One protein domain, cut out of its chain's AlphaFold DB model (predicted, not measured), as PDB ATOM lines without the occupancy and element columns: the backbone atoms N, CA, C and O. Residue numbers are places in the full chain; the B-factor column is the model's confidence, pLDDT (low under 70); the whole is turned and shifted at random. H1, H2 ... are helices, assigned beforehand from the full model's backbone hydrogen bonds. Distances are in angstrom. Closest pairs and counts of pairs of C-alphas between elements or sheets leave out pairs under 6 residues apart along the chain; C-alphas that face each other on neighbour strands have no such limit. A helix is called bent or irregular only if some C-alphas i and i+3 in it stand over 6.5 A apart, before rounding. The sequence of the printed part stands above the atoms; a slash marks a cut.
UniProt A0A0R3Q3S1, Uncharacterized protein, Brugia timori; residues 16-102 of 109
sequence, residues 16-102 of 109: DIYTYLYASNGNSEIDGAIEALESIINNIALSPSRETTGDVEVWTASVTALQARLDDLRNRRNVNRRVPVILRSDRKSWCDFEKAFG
ATOM      1  N   ASP A  16     303.879 -47.702   3.112       82.06
ATOM      2  CA  ASP A  16     303.120 -48.009   1.892       82.06
ATOM      3  C   ASP A  16     301.606 -47.853   2.094       82.06
ATOM      4  O   ASP A  16     300.911 -47.337   1.218       82.06
ATOM      5  N   ILE A  17     301.085 -48.238   3.266       80.38
ATOM      6  CA  ILE A  17     299.662 -48.089   3.601       80.38
ATOM      7  C   ILE A  17     299.322 -46.611   3.781       80.38
ATOM      8  O   ILE A  17     298.305 -46.154   3.266       80.38
ATOM      9  N   TYR A  18     300.183 -45.835   4.444       81.12
ATOM     10  CA  TYR A  18     299.997 -44.385   4.510       81.12
ATOM     11  C   TYR A  18     300.006 -43.757   3.115       81.12
ATOM     12  O   TYR A  18     299.148 -42.938   2.802       81.12
ATOM     13  N   THR A  19     300.932 -44.158   2.247       83.81
ATOM     14  CA  THR A  19     300.994 -43.640   0.874       83.81
ATOM     15  C   THR A  19     299.729 -43.988   0.083       83.81
ATOM     16  O   THR A  19     299.179 -43.133  -0.613       83.81
ATOM     17  N   TYR A  20     299.214 -45.210   0.242       85.75
ATOM     18  CA  TYR A  20     297.949 -45.638  -0.354       85.75
ATOM     19  C   TYR A  20     296.756 -44.816   0.156       85.75
ATOM     20  O   TYR A  20     295.997 -44.290  -0.656       85.75
ATOM     21  N   LEU A  21     296.623 -44.649   1.475       84.12
ATOM     22  CA  LEU A  21     295.528 -43.892   2.099       84.12
ATOM     23  C   LEU A  21     295.566 -42.402   1.742       84.12
ATOM     24  O   LEU A  21     294.534 -41.743   1.637       84.12
ATOM     25  N   TYR A  22     296.758 -41.853   1.526       84.69
ATOM     26  CA  TYR A  22     296.911 -40.497   1.015       84.69
ATOM     27  C   TYR A  22     296.364 -40.371  -0.411       84.69
ATOM     28  O   TYR A  22     295.577 -39.468  -0.705       84.69
ATOM     29  N   ALA A  23     296.757 -41.298  -1.287       85.81
ATOM     30  CA  ALA A  23     296.334 -41.304  -2.681       85.81
ATOM     31  C   ALA A  23     294.825 -41.575  -2.830       85.81
ATOM     32  O   ALA A  23     294.167 -40.929  -3.647       85.81
ATOM     33  N   SER A  24     294.254 -42.478  -2.023       86.25
ATOM     34  CA  SER A  24     292.822 -42.811  -2.051       86.25
ATOM     35  C   SER A  24     291.933 -41.649  -1.598       86.25
ATOM     36  O   SER A  24     290.830 -41.487  -2.116       86.25
ATOM     37  N   ASN A  25     292.430 -40.790  -0.704       85.44
ATOM     38  CA  ASN A  25     291.711 -39.622  -0.190       85.44
ATOM     39  C   ASN A  25     291.986 -38.332  -0.977       85.44
ATOM     40  O   ASN A  25     291.926 -37.228  -0.433       85.44
ATOM     41  N   GLY A  26     292.315 -38.448  -2.266       83.19
ATOM     42  CA  GLY A  26     292.508 -37.290  -3.136       83.19
ATOM     43  C   GLY A  26     293.691 -36.412  -2.726       83.19
ATOM     44  O   GLY A  26     293.633 -35.196  -2.899       83.19
ATOM     45  N   ASN A  27     294.752 -37.019  -2.184       84.12
ATOM     46  CA  ASN A  27     295.958 -36.340  -1.703       84.12
ATOM     47  C   ASN A  27     295.706 -35.401  -0.506       84.12
ATOM     48  O   ASN A  27     296.436 -34.429  -0.290       84.12
ATOM     49  N   SER A  28     294.672 -35.686   0.289       81.00
ATOM     50  CA  SER A  28     294.392 -34.989   1.543       81.00
ATOM     51  C   SER A  28     295.085 -35.688   2.709       81.00
ATOM     52  O   SER A  28     294.747 -36.812   3.083       81.00
ATOM     53  N   GLU A  29     296.042 -34.998   3.330       81.69
ATOM     54  CA  GLU A  29     296.748 -35.526   4.501       81.69
ATOM     55  C   GLU A  29     295.847 -35.704   5.727       81.69
ATOM     56  O   GLU A  29     296.122 -36.555   6.570       81.69
ATOM     57  N   ILE A  30     294.797 -34.889   5.854       82.62
ATOM     58  CA  ILE A  30     293.871 -34.962   6.989       82.62
ATOM     59  C   ILE A  30     292.942 -36.158   6.815       82.62
ATOM     60  O   ILE A  30     292.791 -36.944   7.744       82.62
ATOM     61  N   ASP A  31     292.349 -36.315   5.631       80.62
ATOM     62  CA  ASP A  31     291.407 -37.405   5.372       80.62
ATOM     63  C   ASP A  31     292.119 -38.768   5.411       80.62
ATOM     64  O   ASP A  31     291.652 -39.679   6.093       80.62
ATOM     65  N   GLY A  32     293.311 -38.878   4.811       83.38
ATOM     66  CA  GLY A  32     294.107 -40.108   4.886       83.38
ATOM     67  C   GLY A  32     294.592 -40.444   6.302       83.38
ATOM     68  O   GLY A  32     294.670 -41.617   6.665       83.38
ATOM     69  N   ALA A  33     294.870 -39.441   7.143       81.88
ATOM     70  CA  ALA A  33     295.218 -39.669   8.547       81.88
ATOM     71  C   ALA A  33     294.011 -40.103   9.399       81.88
ATOM     72  O   ALA A  33     294.188 -40.890  10.329       81.88
ATOM     73  N   ILE A  34     292.800 -39.620   9.091       84.44
ATOM     74  CA  ILE A  34     291.561 -40.071   9.746       84.44
ATOM     75  C   ILE A  34     291.321 -41.550   9.434       84.44
ATOM     76  O   ILE A  34     291.149 -42.337  10.360       84.44
ATOM     77  N   GLU A  35     291.380 -41.941   8.159       83.88
ATOM     78  CA  GLU A  35     291.146 -43.331   7.744       83.88
ATOM     79  C   GLU A  35     292.210 -44.286   8.317       83.88
ATOM     80  O   GLU A  35     291.895 -45.383   8.781       83.88
ATOM     81  N   ALA A  36     293.467 -43.838   8.389       83.06
ATOM     82  CA  ALA A  36     294.537 -44.585   9.046       83.06
ATOM     83  C   ALA A  36     294.253 -44.825  10.541       83.06
ATOM     84  O   ALA A  36     294.392 -45.950  11.022       83.06
ATOM     85  N   LEU A  37     293.827 -43.791  11.276       82.75
ATOM     86  CA  LEU A  37     293.483 -43.909  12.697       82.75
ATOM     87  C   LEU A  37     292.268 -44.810  12.929       82.75
ATOM     88  O   LEU A  37     292.283 -45.619  13.855       82.75
ATOM     89  N   GLU A  38     291.244 -44.720  12.081       83.44
ATOM     90  CA  GLU A  38     290.079 -45.610  12.134       83.44
ATOM     91  C   GLU A  38     290.485 -47.073  11.932       83.44
ATOM     92  O   GLU A  38     290.052 -47.949  12.685       83.44
ATOM     93  N   SER A  39     291.372 -47.342  10.970       81.44
ATOM     94  CA  SER A  39     291.896 -48.687  10.736       81.44
ATOM     95  C   SER A  39     292.707 -49.214  11.922       81.44
ATOM     96  O   SER A  39     292.597 -50.395  12.248       81.44
ATOM     97  N   ILE A  40     293.510 -48.367  12.575       79.00
ATOM     98  CA  ILE A  40     294.299 -48.746  13.759       79.00
ATOM     99  C   ILE A  40     293.372 -49.079  14.934       79.00
ATOM    100  O   ILE A  40     293.513 -50.141  15.538       79.00
ATOM    101  N   ILE A  41     292.387 -48.221  15.220       78.69
ATOM    102  CA  ILE A  41     291.407 -48.443  16.294       78.69
ATOM    103  C   ILE A  41     290.625 -49.740  16.051       78.69
ATOM    104  O   ILE A  41     290.472 -50.546  16.969       78.69
ATOM    105  N   ASN A  42     290.174 -49.975  14.816       79.62
ATOM    106  CA  ASN A  42     289.455 -51.198  14.458       79.62
ATOM    107  C   ASN A  42     290.328 -52.448  14.605       79.62
ATOM    108  O   ASN A  42     289.849 -53.468  15.095       79.62
ATOM    109  N   ASN A  43     291.604 -52.384  14.218       76.06
ATOM    110  CA  ASN A  43     292.526 -53.509  14.368       76.06
ATOM    111  C   ASN A  43     292.757 -53.849  15.853       76.06
ATOM    112  O   ASN A  43     292.622 -55.004  16.250       76.06
ATOM    113  N   ILE A  44     292.967 -52.831  16.698       72.75
ATOM    114  CA  ILE A  44     293.089 -53.003  18.156       72.75
ATOM    115  C   ILE A  44     291.807 -53.610  18.752       72.75
ATOM    116  O   ILE A  44     291.882 -54.493  19.606       72.75
ATOM    117  N   ALA A  45     290.627 -53.186  18.291       71.00
ATOM    118  CA  ALA A  45     289.351 -53.726  18.759       71.00
ATOM    119  C   ALA A  45     289.117 -55.193  18.337       71.00
ATOM    120  O   ALA A  45     288.506 -55.955  19.086       71.00
ATOM    121  N   LEU A  46     289.586 -55.590  17.149       70.88
ATOM    122  CA  LEU A  46     289.428 -56.942  16.595       70.88
ATOM    123  C   LEU A  46     290.462 -57.941  17.122       70.88
ATOM    124  O   LEU A  46     290.223 -59.148  17.095       70.88
ATOM    125  N   SER A  47     291.622 -57.467  17.561       62.56
ATOM    126  CA  SER A  47     292.692 -58.297  18.113       62.56
ATOM    127  C   SER A  47     293.289 -57.622  19.342       62.56
ATOM    128  O   SER A  47     294.389 -57.074  19.267       62.56
ATOM    129  N   PRO A  48     292.580 -57.660  20.486       59.66
ATOM    130  CA  PRO A  48     293.116 -57.154  21.737       59.66
ATOM    131  C   PRO A  48     294.259 -58.073  22.180       59.66
ATOM    132  O   PRO A  48     294.042 -59.094  22.836       59.66
ATOM    133  N   SER A  49     295.495 -57.755  21.797       55.84
ATOM    134  CA  SER A  49     296.653 -58.309  22.490       55.84
ATOM    135  C   SER A  49     296.705 -57.674  23.878       55.84
ATOM    136  O   SER A  49     296.299 -56.536  24.069       55.84
ATOM    137  N   ARG A  50     297.097 -58.449  24.889       54.53
ATOM    138  CA  ARG A  50     297.041 -58.042  26.296       54.53
ATOM    139  C   ARG A  50     298.464 -57.822  26.786       54.53
ATOM    140  O   ARG A  50     299.144 -58.774  27.147       54.53
ATOM    141  N   GLU A  51     298.926 -56.583  26.772       53.88
ATOM    142  CA  GLU A  51     300.127 -56.180  27.507       53.88
ATOM    143  C   GLU A  51     299.769 -55.793  28.940       53.88
ATOM    144  O   GLU A  51     298.946 -54.905  29.183       53.88
ATOM    145  N   THR A  52     300.367 -56.519  29.881       48.88
ATOM    146  CA  THR A  52     300.232 -56.314  31.321       48.88
ATOM    147  C   THR A  52     301.464 -55.556  31.805       48.88
ATOM    148  O   THR A  52     302.568 -56.100  31.771       48.88
ATOM    149  N   THR A  53     301.287 -54.327  32.288       50.59
ATOM    150  CA  THR A  53     302.362 -53.552  32.925       50.59
ATOM    151  C   THR A  53     302.011 -53.359  34.397       50.59
ATOM    152  O   THR A  53     301.276 -52.443  34.759       50.59
ATOM    153  N   GLY A  54     302.514 -54.245  35.261       65.56
ATOM    154  CA  GLY A  54     302.173 -54.244  36.692       65.56
ATOM    155  C   GLY A  54     300.716 -54.654  36.955       65.56
ATOM    156  O   GLY A  54     300.247 -55.625  36.367       65.56
ATOM    157  N   ASP A  55     300.009 -53.916  37.823       50.56
ATOM    158  CA  ASP A  55     298.618 -54.190  38.249       50.56
ATOM    159  C   ASP A  55     297.540 -53.435  37.438       50.56
ATOM    160  O   ASP A  55     296.353 -53.499  37.765       50.56
ATOM    161  N   VAL A  56     297.922 -52.687  36.396       55.31
ATOM    162  CA  VAL A  56     296.996 -51.850  35.614       55.31
ATOM    163  C   VAL A  56     296.914 -52.350  34.173       55.31
ATOM    164  O   VAL A  56     297.927 -52.537  33.502       55.31
ATOM    165  N   GLU A  57     295.691 -52.551  33.683       51.62
ATOM    166  CA  GLU A  57     295.422 -52.856  32.274       51.62
ATOM    167  C   GLU A  57     295.564 -51.574  31.427       51.62
ATOM    168  O   GLU A  57     294.840 -50.603  31.636       51.62
ATOM    169  N   VAL A  58     296.503 -51.545  30.471       56.12
ATOM    170  CA  VAL A  58     296.918 -50.305  29.762       56.12
ATOM    171  C   VAL A  58     296.145 -50.044  28.445       56.12
ATOM    172  O   VAL A  58     296.257 -48.978  27.843       56.12
ATOM    173  N   TRP A  59     295.269 -50.950  28.005       56.91
ATOM    174  CA  TRP A  59     294.606 -50.884  26.684       56.91
ATOM    175  C   TRP A  59     293.469 -49.870  26.581       56.91
ATOM    176  O   TRP A  59     293.275 -49.224  25.552       56.91
ATOM    177  N   THR A  60     292.725 -49.677  27.663       54.00
ATOM    178  CA  THR A  60     291.664 -48.666  27.731       54.00
ATOM    179  C   THR A  60     292.224 -47.250  27.610       54.00
ATOM    180  O   THR A  60     291.553 -46.375  27.063       54.00
ATOM    181  N   ALA A  61     293.467 -47.017  28.045       52.16
ATOM    182  CA  ALA A  61     294.122 -45.714  27.945       52.16
ATOM    183  C   ALA A  61     294.611 -45.387  26.518       52.16
ATOM    184  O   ALA A  61     294.582 -44.224  26.116       52.16
ATOM    185  N   SER A  62     295.019 -46.384  25.721       66.94
ATOM    186  CA  SER A  62     295.495 -46.152  24.347       66.94
ATOM    187  C   SER A  62     294.347 -45.909  23.362       66.94
ATOM    188  O   SER A  62     294.414 -44.972  22.567       66.94
ATOM    189  N   VAL A  63     293.253 -46.677  23.456       70.62
ATOM    190  CA  VAL A  63     292.074 -46.510  22.584       70.62
ATOM    191  C   VAL A  63     291.386 -45.166  22.818       70.62
ATOM    192  O   VAL A  63     291.029 -44.486  21.859       70.62
ATOM    193  N   THR A  64     291.241 -44.747  24.077       72.81
ATOM    194  CA  THR A  64     290.624 -43.453  24.421       72.81
ATOM    195  C   THR A  64     291.430 -42.271  23.889       72.81
ATOM    196  O   THR A  64     290.857 -41.319  23.359       72.81
ATOM    197  N   ALA A  65     292.759 -42.339  23.952       73.56
ATOM    198  CA  ALA A  65     293.625 -41.300  23.410       73.56
ATOM    199  C   ALA A  65     293.641 -41.276  21.864       73.56
ATOM    200  O   ALA A  65     293.605 -40.194  21.272       73.56
ATOM    201  N   LEU A  66     293.588 -42.438  21.197       75.50
ATOM    202  CA  LEU A  66     293.416 -42.524  19.737       75.50
ATOM    203  C   LEU A  66     292.058 -41.965  19.281       75.50
ATOM    204  O   LEU A  66     291.992 -41.237  18.292       75.50
ATOM    205  N   GLN A  67     290.981 -42.247  20.021       79.94
ATOM    206  CA  GLN A  67     289.647 -41.696  19.761       79.94
ATOM    207  C   GLN A  67     289.614 -40.174  19.932       79.94
ATOM    208  O   GLN A  67     289.149 -39.471  19.039       79.94
ATOM    209  N   ALA A  68     290.193 -39.646  21.015       80.12
ATOM    210  CA  ALA A  68     290.301 -38.203  21.222       80.12
ATOM    211  C   ALA A  68     291.087 -37.515  20.090       80.12
ATOM    212  O   ALA A  68     290.737 -36.418  19.647       80.12
ATOM    213  N   ARG A  69     292.138 -38.171  19.581       80.00
ATOM    214  CA  ARG A  69     292.920 -37.663  18.449       80.00
ATOM    215  C   ARG A  69     292.126 -37.666  17.144       80.00
ATOM    216  O   ARG A  69     292.203 -36.701  16.382       80.00
ATOM    217  N   LEU A  70     291.369 -38.728  16.895       83.12
ATOM    218  CA  LEU A  70     290.476 -38.836  15.747       83.12
ATOM    219  C   LEU A  70     289.391 -37.750  15.776       83.12
ATOM    220  O   LEU A  70     289.137 -37.118  14.747       83.12
ATOM    221  N   ASP A  71     288.821 -37.461  16.945       83.50
ATOM    222  CA  ASP A  71     287.843 -36.385  17.111       83.50
ATOM    223  C   ASP A  71     288.461 -34.996  16.864       83.50
ATOM    224  O   ASP A  71     287.858 -34.171  16.173       83.50
ATOM    225  N   ASP A  72     289.695 -34.740  17.319       81.69
ATOM    226  CA  ASP A  72     290.432 -33.506  16.986       81.69
ATOM    227  C   ASP A  72     290.646 -33.360  15.467       81.69
ATOM    228  O   ASP A  72     290.389 -32.297  14.896       81.69
ATOM    229  N   LEU A  73     291.046 -34.427  14.768       80.19
ATOM    230  CA  LEU A  73     291.237 -34.379  13.312       80.19
ATOM    231  C   LEU A  73     289.923 -34.163  12.550       80.19
ATOM    232  O   LEU A  73     289.886 -33.362  11.611       80.19
ATOM    233  N   ARG A  74     288.828 -34.804  12.974       82.25
ATOM    234  CA  ARG A  74     287.485 -34.566  12.416       82.25
ATOM    235  C   ARG A  74     287.024 -33.129  12.647       82.25
ATOM    236  O   ARG A  74     286.479 -32.502  11.736       82.25
ATOM    237  N   ASN A  75     287.301 -32.564  13.818       80.19
ATOM    238  CA  ASN A  75     287.010 -31.163  14.103       80.19
ATOM    239  C   ASN A  75     287.835 -30.225  13.210       80.19
ATOM    240  O   ASN A  75     287.277 -29.303  12.614       80.19
ATOM    241  N   ARG A  76     289.130 -30.492  13.008       75.38
ATOM    242  CA  ARG A  76     289.983 -29.709  12.091       75.38
ATOM    243  C   ARG A  76     289.507 -29.773  10.641       75.38
ATOM    244  O   ARG A  76     289.501 -28.743   9.965       75.38
ATOM    245  N   ARG A  77     289.053 -30.944  10.181       74.31
ATOM    246  CA  ARG A  77     288.426 -31.117   8.859       74.31
ATOM    247  C   ARG A  77     287.234 -30.171   8.678       74.31
ATOM    248  O   ARG A  77     287.108 -29.529   7.639       74.31
ATOM    249  N   ASN A  78     286.395 -30.042   9.705       66.31
ATOM    250  CA  ASN A  78     285.192 -29.209   9.668       66.31
ATOM    251  C   ASN A  78     285.489 -27.704   9.822       66.31
ATOM    252  O   ASN A  78     284.815 -26.878   9.205       66.31
ATOM    253  N   VAL A  79     286.517 -27.332  10.593       61.88
ATOM    254  CA  VAL A  79     286.902 -25.926  10.834       61.88
ATOM    255  C   VAL A  79     287.592 -25.288   9.618       61.88
ATOM    256  O   VAL A  79     287.459 -24.083   9.398       61.88
ATOM    257  N   ASN A  80     288.252 -26.077   8.764       52.84
ATOM    258  CA  ASN A  80     288.974 -25.577   7.585       52.84
ATOM    259  C   ASN A  80     288.093 -25.118   6.404       52.84
ATOM    260  O   ASN A  80     288.612 -24.761   5.350       52.84
ATOM    261  N   ARG A  81     286.767 -25.030   6.572       53.84
ATOM    262  CA  ARG A  81     285.880 -24.316   5.630       53.84
ATOM    263  C   ARG A  81     285.829 -22.796   5.854       53.84
ATOM    264  O   ARG A  81     284.961 -22.127   5.294       53.84
ATOM    265  N   ARG A  82     286.741 -22.219   6.642       56.78
ATOM    266  CA  ARG A  82     286.896 -20.757   6.728       56.78
ATOM    267  C   ARG A  82     287.512 -20.237   5.429       56.78
ATOM    268  O   ARG A  82     288.722 -20.282   5.234       56.78
ATOM    269  N   VAL A  83     286.647 -19.773   4.531       58.28
ATOM    270  CA  VAL A  83     287.028 -19.141   3.263       58.28
ATOM    271  C   VAL A  83     287.937 -17.939   3.563       58.28
ATOM    272  O   VAL A  83     287.532 -17.069   4.338       58.28
ATOM    273  N   PRO A  84     289.151 -17.857   2.989       57.56
ATOM    274  CA  PRO A  84     290.012 -16.699   3.185       57.56
ATOM    275  C   PRO A  84     289.333 -15.455   2.606       57.56
ATOM    276  O   PRO A  84     289.000 -15.399   1.422       57.56
ATOM    277  N   VAL A  85     289.114 -14.447   3.449       63.41
ATOM    278  CA  VAL A  85     288.498 -13.187   3.031       63.41
ATOM    279  C   VAL A  85     289.586 -12.279   2.461       63.41
ATOM    280  O   VAL A  85     290.434 -11.773   3.195       63.41
ATOM    281  N   ILE A  86     289.568 -12.058   1.144       67.31
ATOM    282  CA  ILE A  86     290.447 -11.076   0.499       67.31
ATOM    283  C   ILE A  86     289.877  -9.682   0.743       67.31
ATOM    284  O   ILE A  86     288.766  -9.343   0.338       67.31
ATOM    285  N   LEU A  87     290.672  -8.865   1.417       62.62
ATOM    286  CA  LEU A  87     290.271  -7.602   2.000       62.62
ATOM    287  C   LEU A  87     291.008  -6.463   1.273       62.62
ATOM    288  O   LEU A  87     292.214  -6.300   1.426       62.62
ATOM    289  N   ARG A  88     290.294  -5.676   0.453       66.94
ATOM    290  CA  ARG A  88     290.904  -4.625  -0.392       66.94
ATOM    291  C   ARG A  88     291.492  -3.476   0.441       66.94
ATOM    292  O   ARG A  88     290.959  -3.155   1.499       66.94
ATOM    293  N   SER A  89     292.587  -2.858   0.012       63.53
ATOM    294  CA  SER A  89     293.268  -1.795   0.775       63.53
ATOM    295  C   SER A  89     292.623  -0.409   0.637       63.53
ATOM    296  O   SER A  89     292.919   0.477   1.427       63.53
ATOM    297  N   ASP A  90     291.725  -0.214  -0.330       69.06
ATOM    298  CA  ASP A  90     291.070   1.058  -0.679       69.06
ATOM    299  C   ASP A  90     289.764   1.325   0.096       69.06
ATOM    300  O   ASP A  90     288.916   2.123  -0.313       69.06
ATOM    301  N   ARG A  91     289.571   0.646   1.230       63.97
ATOM    302  CA  ARG A  91     288.313   0.689   1.981       63.97
ATOM    303  C   ARG A  91     288.136   1.998   2.758       63.97
ATOM    304  O   ARG A  91     289.051   2.490   3.405       63.97
ATOM    305  N   LYS A  92     286.905   2.526   2.725       67.75
ATOM    306  CA  LYS A  92     286.503   3.798   3.363       67.75
ATOM    307  C   LYS A  92     285.969   3.648   4.798       67.75
ATOM    308  O   LYS A  92     285.686   4.654   5.436       67.75
ATOM    309  N   SER A  93     285.777   2.422   5.296       62.47
ATOM    310  CA  SER A  93     285.127   2.146   6.587       62.47
ATOM    311  C   SER A  93     285.600   0.820   7.197       62.47
ATOM    312  O   SER A  93     285.840  -0.149   6.478       62.47
ATOM    313  N   TRP A  94     285.710   0.784   8.529       64.62
ATOM    314  CA  TRP A  94     286.102  -0.388   9.327       64.62
ATOM    315  C   TRP A  94     284.931  -1.321   9.685       64.62
ATOM    316  O   TRP A  94     285.155  -2.425  10.179       64.62
ATOM    317  N   CYS A  95     283.682  -0.932   9.407       62.66
ATOM    318  CA  CYS A  95     282.492  -1.695   9.808       62.66
ATOM    319  C   CYS A  95     282.329  -3.041   9.072       62.66
ATOM    320  O   CYS A  95     281.555  -3.893   9.504       62.66
ATOM    321  N   ASP A  96     283.068  -3.268   7.984       58.88
ATOM    322  CA  ASP A  96     283.041  -4.538   7.249       58.88
ATOM    323  C   ASP A  96     283.721  -5.683   8.017       58.88
ATOM    324  O   ASP A  96     283.420  -6.846   7.760       58.88
ATOM    325  N   PHE A  97     284.589  -5.380   8.989       60.91
ATOM    326  CA  PHE A  97     285.179  -6.396   9.866       60.91
ATOM    327  C   PHE A  97     284.126  -7.028  10.782       60.91
ATOM    328  O   PHE A  97     284.059  -8.250  10.872       60.91
ATOM    329  N   GLU A  98     283.240  -6.227  11.382       62.25
ATOM    330  CA  GLU A  98     282.129  -6.757  12.190       62.25
ATOM    331  C   GLU A  98     281.161  -7.604  11.349       62.25
ATOM    332  O   GLU A  98     280.527  -8.521  11.863       62.25
ATOM    333  N   LYS A  99     281.059  -7.322  10.046       61.66
ATOM    334  CA  LYS A  99     280.176  -8.034   9.113       61.66
ATOM    335  C   LYS A  99     280.798  -9.322   8.564       61.66
ATOM    336  O   LYS A  99     280.076 -10.286   8.332       61.66
ATOM    337  N   ALA A 100     282.116  -9.334   8.357       60.47
ATOM    338  CA  ALA A 100     282.866 -10.492   7.872       60.47
ATOM    339  C   ALA A 100     283.169 -11.511   8.980       60.47
ATOM    340  O   ALA A 100     283.226 -12.706   8.702       60.47
ATOM    341  N   PHE A 101     283.352 -11.045  10.216       66.31
ATOM    342  CA  PHE A 101     283.678 -11.902  11.357       66.31
ATOM    343  C   PHE A 101     282.516 -12.099  12.332       66.31
ATOM    344  O   PHE A 101     282.578 -13.020  13.133       66.31
ATOM    345  N   GLY A 102     281.443 -11.307  12.215       52.97
ATOM    346  CA  GLY A 102     280.290 -11.372  13.108       52.97
ATOM    347  C   GLY A 102     280.629 -10.901  14.524       52.97
ATOM    348  O   GLY A 102     281.715 -11.134  15.044       52.97
TER     349      GLY A 102
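Overview. This is residues 16 to 102 of the 109 residues of an uncharacterized protein of Brugia timori (UniProt A0A0R3Q3S1). A long helical hairpin, H2 and H3 side by side and running opposite ways, makes the main part of this model, with the short helix H1 folded back over the first part of H2, on the side away from H3. From the far end of H3 a long arm without a named helix, residues 80 to 94, leads away to the small helix H4, which turns back toward the hairpin but touches no helix; this arm and H4 make much of the length. The printed part has 87 residues with four named helices, H1, H2, H3 and H4 in that order along the chain, and no named strand; its class is all helix. It is extended, with a radius of gyration of the C-alphas of 21.1 A, and its C-alphas span 68 by 33 by 15 A along the three main axes.

Arrangement. H3, residues 59 to 79, is the longest helix, and it touches H2, residues 29 to 46, with 13 pairs of C-alphas within 8 A. The closest C-alphas of the two are those of Ile 34 and Leu 70, 6.2 A apart. Their lines stand at a shallow tilt of 25 degrees, they run opposite ways, and together they form a helical hairpin with centres 10.2 A apart. H1, residues 16 to 24, touches H2, with 13 pairs of C-alphas within 8 A, and H2 touches H1 with residues 29 to 36 alone. The closest C-alphas of H1 and H2 are those of Tyr 22 and Gly 32, 4.8 A apart. These two helices run opposite ways at a steep tilt of 55 degrees. H1 and H3 are apart. H4, residues 95 to 101, is apart from H1, H2 and H3. In H1, H2 and H3 every O i to N i+4 pair is within hydrogen-bond range; in H4 it is 2 of 3. Outside the helices, residues 52 to 53 pair with residues 56 to 57, antiparallel, in stretches too short to be named strands.

Along the chain. H3 has 21 residues, Trp 59 to Val 79, and measures 30.6 A from first to last C-alpha. It begins with C-alpha 59 at (294.606, -50.884, 26.684) and ends with C-alpha 79 at (286.902, -25.926, 10.834). H2, Glu 29 to Leu 46, has 18 residues and is 25.7 A long by the same measure. H1, Asp 16 to Ser 24, has 9 residues and a length of 12.2 A, with C-alpha 16 at (303.120, -48.009, 1.892). H4, Cys 95 to Phe 101, has 7 residues and a length of 10.4 A, and its C-alpha 101 is at (283.678, -11.902, 11.357). No helix is bent or irregular.

Size, cuts and confidence. The two C-alphas farthest apart are those of Asp 55 and Lys 92, at 68.7 A, while the first and last printed C-alphas, of Asp 16 and Gly 102, are 44.6 A apart. The printed part runs from residue 16 to 102 and has no cut. The link from H1 to H2, four residues, is tight. The link from H2 to H3, residues 47 to 58, is long, and so is the link from H3 to H4, residues 80 to 94. Residues 52 to 57, 78 to 84 and 88 to 95 stand free, and the body without them spans 58 by 28 by 13 A. The mean pLDDT of the printed part is 70.6. It is under 70 in 41 residues, namely 47 to 62 and 78 to 102; H4 has a mean of 62, and H1 has a mean of 84.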